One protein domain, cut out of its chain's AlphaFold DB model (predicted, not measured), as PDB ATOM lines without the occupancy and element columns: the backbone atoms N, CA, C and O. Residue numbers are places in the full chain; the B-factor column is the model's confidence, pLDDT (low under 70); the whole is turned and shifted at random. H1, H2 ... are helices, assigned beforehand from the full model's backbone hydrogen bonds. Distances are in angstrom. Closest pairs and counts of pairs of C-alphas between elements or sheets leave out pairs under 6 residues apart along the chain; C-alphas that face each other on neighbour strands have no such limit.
ATOM      1  N   GLU A 297     208.283 191.642 288.660       77.94
ATOM      2  CA  GLU A 297     209.476 191.236 287.908       77.94
ATOM      3  C   GLU A 297     209.716 189.728 288.005       77.94
ATOM      4  O   GLU A 297     209.978 189.102 286.974       77.94
ATOM      5  N   LYS A 298     209.508 189.123 289.187       79.19
ATOM      6  CA  LYS A 298     209.518 187.659 289.364       79.19
ATOM      7  C   LYS A 298     208.478 186.992 288.442       79.19
ATOM      8  O   LYS A 298     208.815 186.046 287.723       79.19
ATOM      9  N   LEU A 299     207.254 187.533 288.345       84.06
ATOM     10  CA  LEU A 299     206.241 187.026 287.403       84.06
ATOM     11  C   LEU A 299     206.654 187.225 285.930       84.06
ATOM     12  O   LEU A 299     206.535 186.306 285.118       84.06
ATOM     13  N   GLN A 300     207.195 188.391 285.562       81.56
ATOM     14  CA  GLN A 300     207.667 188.629 284.192       81.56
ATOM     15  C   GLN A 300     208.843 187.721 283.795       81.56
ATOM     16  O   GLN A 300     208.946 187.343 282.624       81.56
ATOM     17  N   ALA A 301     209.722 187.354 284.731       83.00
ATOM     18  CA  ALA A 301     210.789 186.383 284.504       83.00
ATOM     19  C   ALA A 301     210.216 184.977 284.246       83.00
ATOM     20  O   ALA A 301     210.563 184.356 283.236       83.00
ATOM     21  N   LYS A 302     209.253 184.530 285.069       88.38
ATOM     22  CA  LYS A 302     208.489 183.285 284.856       88.38
ATOM     23  C   LYS A 302     207.859 183.251 283.456       88.38
ATOM     24  O   LYS A 302     208.111 182.319 282.695       88.38
ATOM     25  N   HIS A 303     207.164 184.319 283.049       90.94
ATOM     26  CA  HIS A 303     206.529 184.420 281.722       90.94
ATOM     27  C   HIS A 303     207.518 184.332 280.553       90.94
ATOM     28  O   HIS A 303     207.176 183.824 279.480       90.94
ATOM     29  N   ARG A 304     208.750 184.829 280.732       85.00
ATOM     30  CA  ARG A 304     209.828 184.704 279.736       85.00
ATOM     31  C   ARG A 304     210.338 183.263 279.638       85.00
ATOM     32  O   ARG A 304     210.577 182.815 278.514       85.00
ATOM     33  N   LYS A 305     210.470 182.551 280.765       88.38
ATOM     34  CA  LYS A 305     210.886 181.136 280.821       88.38
ATOM     35  C   LYS A 305     209.842 180.234 280.155       88.38
ATOM     36  O   LYS A 305     210.142 179.636 279.128       88.38
ATOM     37  N   GLU A 306     208.583 180.298 280.591       89.50
ATOM     38  CA  GLU A 306     207.462 179.535 280.006       89.50
ATOM     39  C   GLU A 306     207.335 179.718 278.487       89.50
ATOM     40  O   GLU A 306     207.061 178.778 277.744       89.50
ATOM     41  N   LYS A 307     207.555 180.942 277.992       89.00
ATOM     42  CA  LYS A 307     207.500 181.240 276.558       89.00
ATOM     43  C   LYS A 307     208.675 180.644 275.777       89.00
ATOM     44  O   LYS A 307     208.497 180.287 274.612       89.00
ATOM     45  N   LYS A 308     209.863 180.560 276.381       89.44
ATOM     46  CA  LYS A 308     211.044 179.888 275.808       89.44
ATOM     47  C   LYS A 308     210.821 178.372 275.770       89.44
ATOM     48  O   LYS A 308     211.110 177.746 274.751       89.44
ATOM     49  N   ASP A 309     210.219 177.823 276.820       88.19
ATOM     50  CA  ASP A 309     209.925 176.395 276.948       88.19
ATOM     51  C   ASP A 309     208.778 175.966 276.016       88.19
ATOM     52  O   ASP A 309     208.873 174.938 275.348       88.19
ATOM     53  N   LEU A 310     207.744 176.797 275.821       90.88
ATOM     54  CA  LEU A 310     206.798 176.572 274.724       90.88
ATOM     55  C   LEU A 310     207.477 176.657 273.355       90.88
ATOM     56  O   LEU A 310     207.184 175.856 272.478       90.88
ATOM     57  N   GLN A 311     208.404 177.588 273.125       87.56
ATOM     58  CA  GLN A 311     209.078 177.642 271.825       87.56
ATOM     59  C   GLN A 311     209.862 176.359 271.510       87.56
ATOM     60  O   GLN A 311     209.847 175.937 270.352       87.56
ATOM     61  N   SER A 312     210.468 175.701 272.506       88.62
ATOM     62  CA  SER A 312     211.127 174.406 272.296       88.62
ATOM     63  C   SER A 312     210.114 173.283 272.021       88.62
ATOM     64  O   SER A 312     210.257 172.583 271.011       88.62
ATOM     65  N   THR A 313     209.032 173.161 272.804       86.12
ATOM     66  CA  THR A 313     207.999 172.128 272.577       86.12
ATOM     67  C   THR A 313     207.292 172.298 271.231       86.12
ATOM     68  O   THR A 313     207.158 171.326 270.488       86.12
ATOM     69  N   LEU A 314     206.951 173.528 270.832       89.56
ATOM     70  CA  LEU A 314     206.360 173.823 269.522       89.56
ATOM     71  C   LEU A 314     207.324 173.501 268.364       89.56
ATOM     72  O   LEU A 314     206.869 173.104 267.292       89.56
ATOM     73  N   THR A 315     208.646 173.639 268.541       86.69
ATOM     74  CA  THR A 315     209.608 173.160 267.525       86.69
ATOM     75  C   THR A 315     209.711 171.639 267.468       86.69
ATOM     76  O   THR A 315     209.808 171.101 266.368       86.69
ATOM     77  N   SER A 316     209.610 170.941 268.604       88.44
ATOM     78  CA  SER A 316     209.557 169.473 268.640       88.44
ATOM     79  C   SER A 316     208.297 168.942 267.939       88.44
ATOM     80  O   SER A 316     208.393 168.150 267.002       88.44
ATOM     81  N   LEU A 317     207.122 169.490 268.275       86.81
ATOM     82  CA  LEU A 317     205.841 169.164 267.633       86.81
ATOM     83  C   LEU A 317     205.846 169.449 266.120       86.81
ATOM     84  O   LEU A 317     205.291 168.682 265.340       86.81
ATOM     85  N   ARG A 318     206.516 170.513 265.657       85.44
ATOM     86  CA  ARG A 318     206.671 170.784 264.212       85.44
ATOM     87  C   ARG A 318     207.576 169.785 263.488       85.44
ATOM     88  O   ARG A 318     207.465 169.675 262.266       85.44
ATOM     89  N   HIS A 319     208.466 169.092 264.197       84.62
ATOM     90  CA  HIS A 319     209.395 168.115 263.625       84.62
ATOM     91  C   HIS A 319     208.935 166.656 263.774       84.62
ATOM     92  O   HIS A 319     209.426 165.810 263.032       84.62
ATOM     93  N   SER A 320     207.972 166.355 264.652       83.19
ATOM     94  CA  SER A 320     207.460 164.990 264.866       83.19
ATOM     95  C   SER A 320     206.610 164.431 263.713       83.19
ATOM     96  O   SER A 320     206.305 163.240 263.702       83.19
ATOM     97  N   ARG A 328     197.929 165.269 259.484       81.06
ATOM     98  CA  ARG A 328     198.649 165.428 260.763       81.06
ATOM     99  C   ARG A 328     199.293 166.806 260.927       81.06
ATOM    100  O   ARG A 328     199.292 167.365 262.016       81.06
ATOM    101  N   LYS A 329     199.765 167.422 259.836       84.44
ATOM    102  CA  LYS A 329     200.250 168.816 259.851       84.44
ATOM    103  C   LYS A 329     199.184 169.851 260.221       84.44
ATOM    104  O   LYS A 329     199.535 170.864 260.817       84.44
ATOM    105  N   ARG A 330     197.916 169.642 259.849       86.38
ATOM    106  CA  ARG A 330     196.805 170.538 260.225       86.38
ATOM    107  C   ARG A 330     196.401 170.329 261.682       86.38
ATOM    108  O   ARG A 330     196.198 171.310 262.383       86.38
ATOM    109  N   GLU A 331     196.363 169.076 262.128       89.69
ATOM    110  CA  GLU A 331     196.106 168.707 263.528       89.69
ATOM    111  C   GLU A 331     197.164 169.331 264.453       89.69
ATOM    112  O   GLU A 331     196.819 170.086 265.358       89.69
ATOM    113  N   ILE A 332     198.455 169.167 264.142       87.94
ATOM    114  CA  ILE A 332     199.546 169.804 264.898       87.94
ATOM    115  C   ILE A 332     199.522 171.336 264.797       87.94
ATOM    116  O   ILE A 332     199.866 172.010 265.764       87.94
ATOM    117  N   ALA A 333     199.110 171.925 263.670       87.38
ATOM    118  CA  ALA A 333     198.960 173.380 263.585       87.38
ATOM    119  C   ALA A 333     197.869 173.909 264.537       87.38
ATOM    120  O   ALA A 333     198.077 174.945 265.164       87.38
ATOM    121  N   ALA A 334     196.757 173.179 264.689       90.88
ATOM    122  CA  ALA A 334     195.705 173.504 265.649       90.88
ATOM    123  C   ALA A 334     196.149 173.267 267.108       90.88
ATOM    124  O   ALA A 334     195.874 174.099 267.969       90.88
ATOM    125  N   GLU A 335     196.899 172.192 267.381       91.19
ATOM    126  CA  GLU A 335     197.524 171.922 268.689       91.19
ATOM    127  C   GLU A 335     198.457 173.075 269.111       91.19
ATOM    128  O   GLU A 335     198.382 173.588 270.225       91.19
ATOM    129  N   ILE A 336     199.295 173.545 268.180       90.88
ATOM    130  CA  ILE A 336     200.200 174.690 268.357       90.88
ATOM    131  C   ILE A 336     199.424 175.972 268.684       90.88
ATOM    132  O   ILE A 336     199.794 176.686 269.613       90.88
ATOM    133  N   GLU A 337     198.353 176.269 267.942       91.94
ATOM    134  CA  GLU A 337     197.521 177.455 268.182       91.94
ATOM    135  C   GLU A 337     196.810 177.383 269.541       91.94
ATOM    136  O   GLU A 337     196.791 178.370 270.284       91.94
ATOM    137  N   LYS A 338     196.310 176.200 269.919       93.25
ATOM    138  CA  LYS A 338     195.718 175.944 271.235       93.25
ATOM    139  C   LYS A 338     196.729 176.214 272.354       93.25
ATOM    140  O   LYS A 338     196.446 177.049 273.214       93.25
ATOM    141  N   LEU A 339     197.921 175.613 272.298       90.88
ATOM    142  CA  LEU A 339     198.990 175.797 273.292       90.88
ATOM    143  C   LEU A 339     199.458 177.262 273.405       90.88
ATOM    144  O   LEU A 339     199.604 177.778 274.516       90.88
ATOM    145  N   GLU A 340     199.644 177.964 272.279       89.75
ATOM    146  CA  GLU A 340     199.985 179.397 272.281       89.75
ATOM    147  C   GLU A 340     198.858 180.259 272.889       89.75
ATOM    148  O   GLU A 340     199.134 181.248 273.579       89.75
ATOM    149  N   SER A 341     197.589 179.894 272.666       90.00
ATOM    150  CA  SER A 341     196.433 180.613 273.212       90.00
ATOM    151  C   SER A 341     196.244 180.390 274.717       90.00
ATOM    152  O   SER A 341     195.996 181.357 275.441       90.00
ATOM    153  N   GLU A 342     196.427 179.161 275.207       91.50
ATOM    154  CA  GLU A 342     196.266 178.813 276.620       91.50
ATOM    155  C   GLU A 342     197.308 179.507 277.498       91.50
ATOM    156  O   GLU A 342     196.938 180.129 278.496       91.50
ATOM    157  N   LEU A 343     198.594 179.476 277.117       91.50
ATOM    158  CA  LEU A 343     199.633 180.177 277.880       91.50
ATOM    159  C   LEU A 343     199.338 181.676 277.940       91.50
ATOM    160  O   LEU A 343     199.391 182.281 279.008       91.50
ATOM    161  N   LYS A 344     198.964 182.279 276.808       90.06
ATOM    162  CA  LYS A 344     198.634 183.704 276.749       90.06
ATOM    163  C   LYS A 344     197.447 184.062 277.651       90.06
ATOM    164  O   LYS A 344     197.472 185.122 278.272       90.06
ATOM    165  N   GLN A 345     196.430 183.201 277.743       91.69
ATOM    166  CA  GLN A 345     195.313 183.397 278.671       91.69
ATOM    167  C   GLN A 345     195.752 183.275 280.136       91.69
ATOM    168  O   GLN A 345     195.349 184.112 280.938       91.69
ATOM    169  N   ARG A 346     196.598 182.292 280.487       90.38
ATOM    170  CA  ARG A 346     197.140 182.139 281.853       90.38
ATOM    171  C   ARG A 346     197.962 183.362 282.265       90.38
ATOM    172  O   ARG A 346     197.629 184.001 283.255       90.38
ATOM    173  N   GLN A 347     198.926 183.774 281.440       91.06
ATOM    174  CA  GLN A 347     199.767 184.951 281.699       91.06
ATOM    175  C   GLN A 347     198.948 186.249 281.819       91.06
ATOM    176  O   GLN A 347     199.281 187.129 282.609       91.06
ATOM    177  N   GLN A 348     197.849 186.374 281.064       86.19
ATOM    178  CA  GLN A 348     196.945 187.522 281.165       86.19
ATOM    179  C   GLN A 348     196.073 187.497 282.436       86.19
ATOM    180  O   GLN A 348     195.739 188.572 282.934       86.19
ATOM    181  N   LYS A 349     195.727 186.316 282.970       89.06
ATOM    182  CA  LYS A 349     195.052 186.177 284.274       89.06
ATOM    183  C   LYS A 349     195.997 186.511 285.427       89.06
ATOM    184  O   LYS A 349     195.675 187.400 286.203       89.06
ATOM    185  N   GLU A 350     197.193 185.919 285.458       88.31
ATOM    186  CA  GLU A 350     198.196 186.185 286.505       88.31
ATOM    187  C   GLU A 350     198.564 187.683 286.590       88.31
ATOM    188  O   GLU A 350     198.701 188.234 287.680       88.31
ATOM    189  N   LEU A 351     198.658 188.388 285.451       84.06
ATOM    190  CA  LEU A 351     198.867 189.846 285.438       84.06
ATOM    191  C   LEU A 351     197.674 190.641 285.994       84.06
ATOM    192  O   LEU A 351     197.888 191.676 286.617       84.06
ATOM    193  N   ALA A 352     196.440 190.192 285.759       82.50
ATOM    194  CA  ALA A 352     195.245 190.846 286.292       82.50
ATOM    195  C   ALA A 352     195.075 190.585 287.799       82.50
ATOM    196  O   ALA A 352     194.653 191.473 288.533       82.50
ATOM    197  N   GLU A 353     195.449 189.394 288.268       83.31
ATOM    198  CA  GLU A 353     195.452 189.022 289.685       83.31
ATOM    199  C   GLU A 353     196.516 189.799 290.481       83.31
ATOM    200  O   GLU A 353     196.250 190.196 291.615       83.31
ATOM    201  N   LEU A 354     197.681 190.107 289.892       76.56
ATOM    202  CA  LEU A 354     198.648 191.024 290.513       76.56
ATOM    203  C   LEU A 354     198.146 192.478 290.575       76.56
ATOM    204  O   LEU A 354     198.336 193.130 291.599       76.56
TER     205      LEU A 354
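AT A GLANCE: This is residues 297 to 320 and 328 to 354 of the 579 residues of the protein "OTU domain-containing protein 6B" of Toxocara canis (UniProt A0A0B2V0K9). Two long helices, H1 and H2, lie side by side with their lines only 4 degrees from each other, running opposite ways, and together they make a slim rod. H2, the longest helix, and H1 each run along most of the rod, and the piece of chain between them at one end is cut out. The printed part has 51 residues, with two named helices in the order H1, H2 and no named strand, so the class is all helix. The whole is loose, with a radius of gyration of the C-alphas of 12.7 A, and its C-alphas span 39 by 16 by 6 A.

IN THESE COORDINATES: Find C-alpha 328 at (198.649, 165.428, 260.763), where H2 begins; it holds residues 328 to 354 and measures 39.2 A from first to last C-alpha, ending at C-alpha 354 at (198.648, 191.024, 290.513). Then go to C-alpha 297 at (209.476, 191.236, 287.908), where H1 begins; it holds residues 297 to 319 and measures 33.5 A.

HOW THE PARTS SIT: Look at Leu 314 of H1 and Ile 336 of H2, whose C-alphas are the closest of the two helices at 6.3 A. H1 and H2 touch, with 7 pairs of C-alphas within 8 A. Their lines stand at a shallow tilt of 4 degrees, and they run opposite ways. From centre to centre they are 11.1 A apart. In both H1 and H2, every pair of O i and N i+4 is within hydrogen-bond range.

THE WHOLE: The two C-alphas farthest apart are those of Arg 328 and Leu 354, at 39.2 A. Residues 321 to 327 are not printed; across this cut, which lies in the link from H1 to H2, C-alphas 320 and 328 are 9.7 A apart. The mean pLDDT of the printed part is 87.3, and no printed residue is under 70.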